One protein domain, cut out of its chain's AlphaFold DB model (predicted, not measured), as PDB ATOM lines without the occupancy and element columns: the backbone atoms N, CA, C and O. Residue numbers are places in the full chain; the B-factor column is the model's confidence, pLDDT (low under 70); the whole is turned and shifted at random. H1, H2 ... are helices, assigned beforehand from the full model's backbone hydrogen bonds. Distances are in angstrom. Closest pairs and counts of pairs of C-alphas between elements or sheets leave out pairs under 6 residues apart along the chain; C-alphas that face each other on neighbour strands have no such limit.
ATOM      1  N   ALA A  12      29.443 -11.104  -0.045       48.62
ATOM      2  CA  ALA A  12      30.229 -11.916  -0.982       48.62
ATOM      3  C   ALA A  12      29.371 -12.859  -1.849       48.62
ATOM      4  O   ALA A  12      29.796 -13.277  -2.923       48.62
ATOM      5  N   ALA A  13      28.152 -13.192  -1.411       48.88
ATOM      6  CA  ALA A  13      27.284 -14.106  -2.155       48.88
ATOM      7  C   ALA A  13      26.629 -13.445  -3.382       48.88
ATOM      8  O   ALA A  13      26.371 -14.116  -4.379       48.88
ATOM      9  N   ILE A  14      26.395 -12.128  -3.342       51.66
ATOM     10  CA  ILE A  14      25.740 -11.403  -4.443       51.66
ATOM     11  C   ILE A  14      26.735 -11.126  -5.582       51.66
ATOM     12  O   ILE A  14      26.347 -11.121  -6.748       51.66
ATOM     13  N   THR A  15      28.029 -10.975  -5.280       50.66
ATOM     14  CA  THR A  15      29.054 -10.782  -6.315       50.66
ATOM     15  C   THR A  15      29.379 -12.071  -7.068       50.66
ATOM     16  O   THR A  15      29.575 -12.008  -8.276       50.66
ATOM     17  N   LEU A  16      29.359 -13.248  -6.426       47.38
ATOM     18  CA  LEU A  16      29.592 -14.519  -7.134       47.38
ATOM     19  C   LEU A  16      28.461 -14.893  -8.104       47.38
ATOM     20  O   LEU A  16      28.730 -15.469  -9.157       47.38
ATOM     21  N   ALA A  17      27.211 -14.535  -7.795       45.50
ATOM     22  CA  ALA A  17      26.085 -14.783  -8.694       45.50
ATOM     23  C   ALA A  17      26.152 -13.923  -9.972       45.50
ATOM     24  O   ALA A  17      25.742 -14.384 -11.029       45.50
ATOM     25  N   PHE A  18      26.725 -12.714  -9.908       42.44
ATOM     26  CA  PHE A  18      26.890 -11.849 -11.085       42.44
ATOM     27  C   PHE A  18      28.056 -12.254 -11.998       42.44
ATOM     28  O   PHE A  18      28.031 -11.938 -13.183       42.44
ATOM     29  N   VAL A  19      29.051 -12.988 -11.487       49.50
ATOM     30  CA  VAL A  19      30.140 -13.533 -12.321       49.50
ATOM     31  C   VAL A  19      29.702 -14.819 -13.037       49.50
ATOM     32  O   VAL A  19      30.188 -15.111 -14.125       49.50
ATOM     33  N   MET A  20      28.734 -15.563 -12.485       44.12
ATOM     34  CA  MET A  20      28.206 -16.775 -13.130       44.12
ATOM     35  C   MET A  20      27.174 -16.496 -14.236       44.12
ATOM     36  O   MET A  20      26.931 -17.373 -15.059       44.12
ATOM     37  N   SER A  21      26.622 -15.280 -14.312       39.72
ATOM     38  CA  SER A  21      25.662 -14.880 -15.357       39.72
ATOM     39  C   SER A  21      26.300 -14.371 -16.656       39.72
ATOM     40  O   SER A  21      25.576 -14.134 -17.616       39.72
ATOM     41  N   CYS A  22      27.626 -14.205 -16.719       48.50
ATOM     42  CA  CYS A  22      28.334 -13.778 -17.939       48.50
ATOM     43  C   CYS A  22      29.270 -14.861 -18.490       48.50
ATOM     44  O   CYS A  22      30.151 -14.566 -19.290       48.50
ATOM     45  N   ASN A  23      29.085 -16.118 -18.077       44.22
ATOM     46  CA  ASN A  23      29.835 -17.253 -18.613       44.22
ATOM     47  C   ASN A  23      29.137 -17.897 -19.820       44.22
ATOM     48  O   ASN A  23      29.340 -19.071 -20.107       44.22
ATOM     49  N   GLN A  24      28.361 -17.116 -20.571       42.59
ATOM     50  CA  GLN A  24      28.078 -17.422 -21.970       42.59
ATOM     51  C   GLN A  24      29.271 -16.948 -22.820       42.59
ATOM     52  O   GLN A  24      29.095 -16.252 -23.814       42.59
ATOM     53  N   PHE A  25      30.504 -17.269 -22.390       50.50
ATOM     54  CA  PHE A  25      31.660 -17.194 -23.275       50.50
ATOM     55  C   PHE A  25      31.334 -18.156 -24.398       50.50
ATOM     56  O   PHE A  25      31.393 -19.368 -24.201       50.50
ATOM     57  N   ASN A  26      30.911 -17.594 -25.524       55.97
ATOM     58  CA  ASN A  26      30.668 -18.329 -26.739       55.97
ATOM     59  C   ASN A  26      31.810 -19.325 -26.921       55.97
ATOM     60  O   ASN A  26      32.987 -18.954 -26.971       55.97
ATOM     61  N   GLU A  27      31.453 -20.601 -26.934       66.88
ATOM     62  CA  GLU A  27      32.363 -21.742 -26.932       66.88
ATOM     63  C   GLU A  27      33.007 -21.913 -28.320       66.88
ATOM     64  O   GLU A  27      33.161 -23.016 -28.816       66.88
ATOM     65  N   TYR A  28      33.355 -20.808 -28.986       73.44
ATOM     66  CA  TYR A  28      34.014 -20.825 -30.281       73.44
ATOM     67  C   TYR A  28      35.430 -21.363 -30.122       73.44
ATOM     68  O   TYR A  28      36.240 -20.818 -29.350       73.44
ATOM     69  N   ASP A  29      35.728 -22.422 -30.869       83.19
ATOM     70  CA  ASP A  29      37.072 -22.956 -30.995       83.19
ATOM     71  C   ASP A  29      37.869 -22.098 -31.984       83.19
ATOM     72  O   ASP A  29      37.927 -22.348 -33.188       83.19
ATOM     73  N   CYS A  30      38.471 -21.025 -31.466       84.06
ATOM     74  CA  CYS A  30      39.261 -20.113 -32.282       84.06
ATOM     75  C   CYS A  30      40.481 -20.767 -32.930       84.06
ATOM     76  O   CYS A  30      40.972 -20.224 -33.915       84.06
ATOM     77  N   GLU A  31      40.982 -21.887 -32.410       84.94
ATOM     78  CA  GLU A  31      42.064 -22.629 -33.056       84.94
ATOM     79  C   GLU A  31      41.543 -23.261 -34.347       84.94
ATOM     80  O   GLU A  31      42.057 -22.965 -35.428       84.94
ATOM     81  N   ASN A  32      40.438 -24.006 -34.253       84.44
ATOM     82  CA  ASN A  32      39.810 -24.645 -35.406       84.44
ATOM     83  C   ASN A  32      39.316 -23.621 -36.447       84.44
ATOM     84  O   ASN A  32      39.597 -23.743 -37.638       84.44
ATOM     85  N   ILE A  33      38.675 -22.535 -35.999       85.69
ATOM     86  CA  ILE A  33      38.233 -21.434 -36.871       85.69
ATOM     87  C   ILE A  33      39.423 -20.786 -37.586       85.69
ATOM     88  O   ILE A  33      39.341 -20.487 -38.774       85.69
ATOM     89  N   SER A  34      40.540 -20.561 -36.888       85.94
ATOM     90  CA  SER A  34      41.705 -19.914 -37.503       85.94
ATOM     91  C   SER A  34      42.352 -20.795 -38.560       85.94
ATOM     92  O   SER A  34      42.769 -20.289 -39.598       85.94
ATOM     93  N   ILE A  35      42.399 -22.109 -38.327       85.69
ATOM     94  CA  ILE A  35      42.870 -23.080 -39.319       85.69
ATOM     95  C   ILE A  35      41.956 -23.056 -40.548       85.69
ATOM     96  O   ILE A  35      42.454 -22.913 -41.667       85.69
ATOM     97  N   ALA A  36      40.638 -23.097 -40.342       87.06
ATOM     98  CA  ALA A  36      39.657 -23.049 -41.421       87.06
ATOM     99  C   ALA A  36      39.769 -21.769 -42.265       87.06
ATOM    100  O   ALA A  36      39.750 -21.829 -43.488       87.06
ATOM    101  N   VAL A  37      39.959 -20.600 -41.644       85.75
ATOM    102  CA  VAL A  37      40.126 -19.324 -42.368       85.75
ATOM    103  C   VAL A  37      41.368 -19.331 -43.260       85.75
ATOM    104  O   VAL A  37      41.335 -18.805 -44.368       85.75
ATOM    105  N   ILE A  38      42.468 -19.936 -42.812       84.94
ATOM    106  CA  ILE A  38      43.708 -20.005 -43.604       84.94
ATOM    107  C   ILE A  38      43.592 -21.039 -44.722       84.94
ATOM    108  O   ILE A  38      44.138 -20.832 -45.804       84.94
ATOM    109  N   ALA A  39      42.890 -22.143 -44.465       82.56
ATOM    110  CA  ALA A  39      42.618 -23.192 -45.444       82.56
ATOM    111  C   ALA A  39      41.502 -22.820 -46.447       82.56
ATOM    112  O   ALA A  39      41.341 -23.491 -47.470       82.56
ATOM    113  N   GLY A  40      40.751 -21.755 -46.169       80.38
ATOM    114  CA  GLY A  40      39.518 -21.394 -46.859       80.38
ATOM    115  C   GLY A  40      38.307 -21.943 -46.092       80.38
ATOM    116  O   GLY A  40      38.158 -23.166 -46.006       80.38
ATOM    117  N   PRO A  41      37.437 -21.081 -45.532       79.38
ATOM    118  CA  PRO A  41      36.354 -21.503 -44.644       79.38
ATOM    119  C   PRO A  41      35.324 -22.407 -45.339       79.38
ATOM    120  O   PRO A  41      34.666 -23.197 -44.672       79.38
ATOM    121  N   GLU A  42      35.204 -22.348 -46.669       74.62
ATOM    122  CA  GLU A  42      34.367 -23.266 -47.451       74.62
ATOM    123  C   GLU A  42      34.863 -24.723 -47.482       74.62
ATOM    124  O   GLU A  42      34.094 -25.621 -47.828       74.62
ATOM    125  N   ASN A  43      36.131 -24.965 -47.139       70.44
ATOM    126  CA  ASN A  43      36.753 -26.286 -47.216       70.44
ATOM    127  C   ASN A  43      36.680 -27.059 -45.893       70.44
ATOM    128  O   ASN A  43      37.007 -28.248 -45.869       70.44
ATOM    129  N   ASP A  44      36.258 -26.414 -44.802       67.56
ATOM    130  CA  ASP A  44      36.261 -27.022 -43.474       67.56
ATOM    131  C   ASP A  44      34.882 -27.580 -43.092       67.56
ATOM    132  O   ASP A  44      33.942 -26.854 -42.764       67.56
ATOM    133  N   ALA A  45      34.761 -28.909 -43.143       60.62
ATOM    134  CA  ALA A  45      33.543 -29.638 -42.786       60.62
ATOM    135  C   ALA A  45      33.360 -29.823 -41.265       60.62
ATOM    136  O   ALA A  45      32.367 -30.418 -40.844       60.62
ATOM    137  N   GLY A  46      34.319 -29.372 -40.446       71.75
ATOM    138  CA  GLY A  46      34.306 -29.532 -38.993       71.75
ATOM    139  C   GLY A  46      33.622 -28.398 -38.230       71.75
ATOM    140  O   GLY A  46      33.330 -28.569 -37.048       71.75
ATOM    141  N   LEU A  47      33.355 -27.258 -38.878       79.62
ATOM    142  CA  LEU A  47      32.767 -26.086 -38.229       79.62
ATOM    143  C   LEU A  47      31.242 -26.188 -38.128       79.62
ATOM    144  O   LEU A  47      30.543 -26.526 -39.087       79.62
ATOM    145  N   ASN A  48      30.700 -25.813 -36.972       82.00
ATOM    146  CA  ASN A  48      29.264 -25.603 -36.834       82.00
ATOM    147  C   ASN A  48      28.814 -24.325 -37.578       82.00
ATOM    148  O   ASN A  48      29.622 -23.484 -37.965       82.00
ATOM    149  N   SER A  49      27.506 -24.135 -37.777       81.88
ATOM    150  CA  SER A  49      26.996 -22.989 -38.553       81.88
ATOM    151  C   SER A  49      27.376 -21.614 -37.978       81.88
ATOM    152  O   SER A  49      27.430 -20.650 -38.743       81.88
ATOM    153  N   GLY A  50      27.585 -21.492 -36.664       80.25
ATOM    154  CA  GLY A  50      28.012 -20.243 -36.024       80.25
ATOM    155  C   GLY A  50      29.503 -19.988 -36.223       80.25
ATOM    156  O   GLY A  50      29.899 -18.891 -36.611       80.25
ATOM    157  N   GLU A  51      30.310 -21.031 -36.053       83.69
ATOM    158  CA  GLU A  51      31.748 -21.021 -36.315       83.69
ATOM    159  C   GLU A  51      32.058 -20.738 -37.782       83.69
ATOM    160  O   GLU A  51      32.922 -19.916 -38.062       83.69
ATOM    161  N   LEU A  52      31.312 -21.337 -38.716       85.31
ATOM    162  CA  LEU A  52      31.441 -21.064 -40.145       85.31
ATOM    163  C   LEU A  52      31.158 -19.590 -40.445       85.31
ATOM    164  O   LEU A  52      31.904 -18.949 -41.177       85.31
ATOM    165  N   LYS A  53      30.113 -19.020 -39.836       85.81
ATOM    166  CA  LYS A  53      29.765 -17.605 -40.010       85.81
ATOM    167  C   LYS A  53      30.864 -16.684 -39.467       85.81
ATOM    168  O   LYS A  53      31.185 -15.682 -40.107       85.81
ATOM    169  N   LEU A  54      31.442 -17.025 -38.312       85.56
ATOM    170  CA  LEU A  54      32.572 -16.299 -37.733       85.56
ATOM    171  C   LEU A  54      33.836 -16.458 -38.595       85.56
ATOM    172  O   LEU A  54      34.522 -15.472 -38.840       85.56
ATOM    173  N   ALA A  55      34.109 -17.654 -39.118       87.56
ATOM    174  CA  ALA A  55      35.227 -17.927 -40.017       87.56
ATOM    175  C   ALA A  55      35.110 -17.128 -41.324       87.56
ATOM    176  O   ALA A  55      36.045 -16.424 -41.696       87.56
ATOM    177  N   THR A  56      33.947 -17.146 -41.986       87.94
ATOM    178  CA  THR A  56      33.693 -16.323 -43.179       87.94
ATOM    179  C   THR A  56      33.893 -14.842 -42.879       87.94
ATOM    180  O   THR A  56      34.549 -14.147 -43.647       87.94
ATOM    181  N   HIS A  57      33.399 -14.360 -41.737       87.62
ATOM    182  CA  HIS A  57      33.616 -12.972 -41.357       87.62
ATOM    183  C   HIS A  57      35.105 -12.661 -41.172       87.62
ATOM    184  O   HIS A  57      35.606 -11.706 -41.755       87.62
ATOM    185  N   LEU A  58      35.835 -13.485 -40.417       87.12
ATOM    186  CA  LEU A  58      37.270 -13.316 -40.186       87.12
ATOM    187  C   LEU A  58      38.079 -13.329 -41.486       87.12
ATOM    188  O   LEU A  58      39.005 -12.532 -41.618       87.12
ATOM    189  N   TYR A  59      37.702 -14.172 -42.445       86.19
ATOM    190  CA  TYR A  59      38.293 -14.204 -43.782       86.19
ATOM    191  C   TYR A  59      38.108 -12.872 -44.533       86.19
ATOM    192  O   TYR A  59      39.009 -12.417 -45.229       86.19
ATOM    193  N   GLU A  60      36.975 -12.191 -44.354       85.50
ATOM    194  CA  GLU A  60      36.705 -10.897 -44.995       85.50
ATOM    195  C   GLU A  60      37.383  -9.707 -44.293       85.50
ATOM    196  O   GLU A  60      37.876  -8.798 -44.965       85.50
ATOM    197  N   VAL A  61      37.402  -9.669 -42.951       84.88
ATOM    198  CA  VAL A  61      37.959  -8.525 -42.194       84.88
ATOM    199  C   VAL A  61      39.458  -8.614 -41.924       84.88
ATOM    200  O   VAL A  61      40.100  -7.570 -41.771       84.88
ATOM    201  N   VAL A  62      40.039  -9.812 -41.824       85.81
ATOM    202  CA  VAL A  62      41.478  -9.957 -41.567       85.81
ATOM    203  C   VAL A  62      42.223  -9.831 -42.894       85.81
ATOM    204  O   VAL A  62      42.043 -10.670 -43.769       85.81
ATOM    205  N   PRO A  63      43.088  -8.819 -43.079       80.25
ATOM    206  CA  PRO A  63      43.753  -8.615 -44.356       80.25
ATOM    207  C   PRO A  63      44.728  -9.756 -44.653       80.25
ATOM    208  O   PRO A  63      45.642 -10.025 -43.873       80.25
ATOM    209  N   ALA A  64      44.577 -10.381 -45.817       82.81
ATOM    210  CA  ALA A  64      45.580 -11.291 -46.351       82.81
ATOM    211  C   ALA A  64      46.840 -10.492 -46.731       82.81
ATOM    212  O   ALA A  64      46.754  -9.428 -47.352       82.81
ATOM    213  N   ARG A  65      48.025 -10.972 -46.339       76.62
ATOM    214  CA  ARG A  65      49.297 -10.259 -46.551       76.62
ATOM    215  C   ARG A  65      50.283 -11.085 -47.373       76.62
ATOM    216  O   ARG A  65      50.235 -12.310 -47.411       76.62
ATOM    217  N   GLY A  66      51.218 -10.382 -48.014       70.44
ATOM    218  CA  GLY A  66      52.271 -10.972 -48.842       70.44
ATOM    219  C   GLY A  66      51.840 -11.261 -50.283       70.44
ATOM    220  O   GLY A  66      50.694 -11.047 -50.666       70.44
ATOM    221  N   ASN A  67      52.779 -11.760 -51.091       71.88
ATOM    222  CA  ASN A  67      52.558 -12.001 -52.524       71.88
ATOM    223  C   ASN A  67      51.543 -13.114 -52.822       71.88
ATOM    224  O   ASN A  67      51.032 -13.182 -53.934       71.88
ATOM    225  N   PHE A  68      51.271 -13.981 -51.849       71.50
ATOM    226  CA  PHE A  68      50.365 -15.117 -51.995       71.50
ATOM    227  C   PHE A  68      48.970 -14.854 -51.411       71.50
ATOM    228  O   PHE A  68      48.151 -15.762 -51.434       71.50
ATOM    229  N   LEU A  69      48.706 -13.639 -50.900       72.56
ATOM    230  CA  LEU A  69      47.424 -13.248 -50.294       72.56
ATOM    231  C   LEU A  69      46.932 -14.265 -49.249       72.56
ATOM    232  O   LEU A  69      45.790 -14.707 -49.287       72.56
ATOM    233  N   VAL A  70      47.808 -14.647 -48.315       75.31
ATOM    234  CA  VAL A  70      47.489 -15.632 -47.271       75.31
ATOM    235  C   VAL A  70      47.142 -14.904 -45.975       75.31
ATOM    236  O   VAL A  70      47.794 -13.919 -45.607       75.31
ATOM    237  N   HIS A  71      46.118 -15.386 -45.272       82.50
ATOM    238  CA  HIS A  71      45.791 -14.910 -43.931       82.50
ATOM    239  C   HIS A  71      46.820 -15.433 -42.924       82.50
ATOM    240  O   HIS A  71      47.145 -16.619 -42.903       82.50
ATOM    241  N   SER A  72      47.351 -14.551 -42.079       84.75
ATOM    242  CA  SER A  72      48.259 -14.969 -41.009       84.75
ATOM    243  C   SER A  72      47.476 -15.642 -39.887       84.75
ATOM    244  O   SER A  72      46.538 -15.040 -39.357       84.75
ATOM    245  N   TYR A  73      47.900 -16.842 -39.477       84.25
ATOM    246  CA  TYR A  73      47.287 -17.563 -38.358       84.25
ATOM    247  C   TYR A  73      47.176 -16.701 -37.107       84.25
ATOM    248  O   TYR A  73      46.095 -16.571 -36.546       84.25
ATOM    249  N   ASP A  74      48.264 -16.042 -36.708       85.50
ATOM    250  CA  ASP A  74      48.281 -15.217 -35.501       85.50
ATOM    251  C   ASP A  74      47.305 -14.034 -35.568       85.50
ATOM    252  O   ASP A  74      46.728 -13.642 -34.553       85.50
ATOM    253  N   GLU A  75      47.116 -13.444 -36.752       87.00
ATOM    254  CA  GLU A  75      46.203 -12.311 -36.927       87.00
ATOM    255  C   GLU A  75      44.744 -12.768 -36.889       87.00
ATOM    256  O   GLU A  75      43.929 -12.145 -36.206       87.00
ATOM    257  N   VAL A  76      44.436 -13.886 -37.552       87.06
ATOM    258  CA  VAL A  76      43.102 -14.496 -37.521       87.06
ATOM    259  C   VAL A  76      42.755 -14.970 -36.115       87.06
ATOM    260  O   VAL A  76      41.677 -14.660 -35.616       87.06
ATOM    261  N   PHE A  77      43.685 -15.636 -35.435       87.75
ATOM    262  CA  PHE A  77      43.485 -16.146 -34.085       87.75
ATOM    263  C   PHE A  77      43.233 -15.022 -33.083       87.75
ATOM    264  O   PHE A  77      42.285 -15.081 -32.299       87.75
ATOM    265  N   ARG A  78      44.017 -13.938 -33.147       87.56
ATOM    266  CA  ARG A  78      43.779 -12.747 -32.317       87.56
ATOM    267  C   ARG A  78      42.442 -12.084 -32.624       87.56
ATOM    268  O   ARG A  78      41.764 -11.643 -31.697       87.56
ATOM    269  N   ALA A  79      42.063 -11.997 -33.897       87.25
ATOM    270  CA  ALA A  79      40.772 -11.447 -34.289       87.25
ATOM    271  C   ALA A  79      39.619 -12.321 -33.771       87.25
ATOM    272  O   ALA A  79      38.708 -11.790 -33.140       87.25
ATOM    273  N   CYS A  80      39.701 -13.646 -33.919       87.06
ATOM    274  CA  CYS A  80      38.719 -14.580 -33.374       87.06
ATOM    275  C   CYS A  80      38.584 -14.445 -31.856       87.06
ATOM    276  O   CYS A  80      37.475 -14.297 -31.349       87.06
ATOM    277  N   GLN A  81      39.704 -14.420 -31.123       86.06
ATOM    278  CA  GLN A  81      39.675 -14.223 -29.673       86.06
ATOM    279  C   GLN A  81      39.007 -12.903 -29.295       86.06
ATOM    280  O   GLN A  81      38.235 -12.854 -28.343       86.06
ATOM    281  N   LYS A  82      39.268 -11.835 -30.053       84.81
ATOM    282  CA  LYS A  82      38.619 -10.549 -29.820       84.81
ATOM    283  C   LYS A  82      37.100 -10.662 -29.954       84.81
ATOM    284  O   LYS A  82      36.417 -10.181 -29.065       84.81
ATOM    285  N   PHE A  83      36.586 -11.325 -30.991       82.94
ATOM    286  CA  PHE A  83      35.142 -11.553 -31.152       82.94
ATOM    287  C   PHE A  83      34.566 -12.469 -30.068       82.94
ATOM    288  O   PHE A  83      33.527 -12.157 -29.502       82.94
ATOM    289  N   LYS A  84      35.275 -13.544 -29.699       80.88
ATOM    290  CA  LYS A  84      34.875 -14.459 -28.617       80.88
ATOM    291  C   LYS A  84      34.682 -13.750 -27.272       80.88
ATOM    292  O   LYS A  84      33.851 -14.167 -26.469       80.88
ATOM    293  N   TYR A  85      35.473 -12.712 -27.017       75.44
ATOM    294  CA  TYR A  85      35.471 -11.966 -25.761       75.44
ATOM    295  C   TYR A  85      34.781 -10.596 -25.848       75.44
ATOM    296  O   TYR A  85      34.739  -9.885 -24.843       75.44
ATOM    297  N   ASP A  86      34.245 -10.211 -27.010       76.62
ATOM    298  CA  ASP A  86      33.541  -8.940 -27.179       76.62
ATOM    299  C   ASP A  86      32.053  -9.114 -26.830       76.62
ATOM    300  O   ASP A  86      31.337  -9.825 -27.535       76.62
TER     301      ASP A  86
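What this domain is: This is residues 12 to 86 of the 91 residues of an uncharacterized protein of Porticoccaceae bacterium (UniProt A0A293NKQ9). Three helices, H2, H3 and H4, pack crosswise on one another in a small body, and H1 sticks out from it as an arm: residues 12 to 23 stand free and make much of the length. The printed part has 75 residues with four named helices, in the order H1, H2, H3, H4, and no named strand; the class is all helix. The whole is loose, with a radius of gyration of the C-alphas of 15.3 A and spans of 56 by 24 by 15 A.

How they stand to each other: Start at H1, residues 12 to 20, which touches no helix. Next come H2, residues 30 to 39, and H3, residues 49 to 61; they touch, closest at the C-alphas of Ile 33 and Ala 55, 5.6 A, at a steep tilt of 59 degrees, the same way. H4, residues 73 to 85, touches H2, closest at the C-alphas of Ser 34 and Phe 77, 5.4 A, at a steep tilt of 42 degrees, opposite ways. H4 touches H3 with residues 76 to 80 alone, against residues 54 to 59; the closest C-alphas, of Leu 58 and Val 76, are 6.5 A apart, at a steep tilt of 57 degrees, opposite ways. The packing is mostly crossed, with no shallow tilt among these three pairs. Every O i to N i+4 pair is within hydrogen-bond range in H2, H3 and H4; in H1 2 of 5 are, and 2 of 6 O i to N i+3 pairs.

Where its parts are: Find C-alpha 12 at (30.229, -11.916, -0.982), where H1 begins its 13.2 A. H2 runs 13.9 A, and H3 runs 18.5 A from C-alpha 49 at (26.996, -22.989, -38.553). H4 runs 18.2 A to C-alpha 85 at (35.471, -11.966, -25.761).

The domain as a whole: The C-alphas farthest apart, of Ala 13 and Asn 67, are 56.4 A apart. Without residues 12 to 23 the body spans 39 by 24 by 16 A. The printed part has no cut, and the link from H3 to H4, 11 residues, is long. Look for pLDDT under 70 at residues 12 to 27 and 44 to 45.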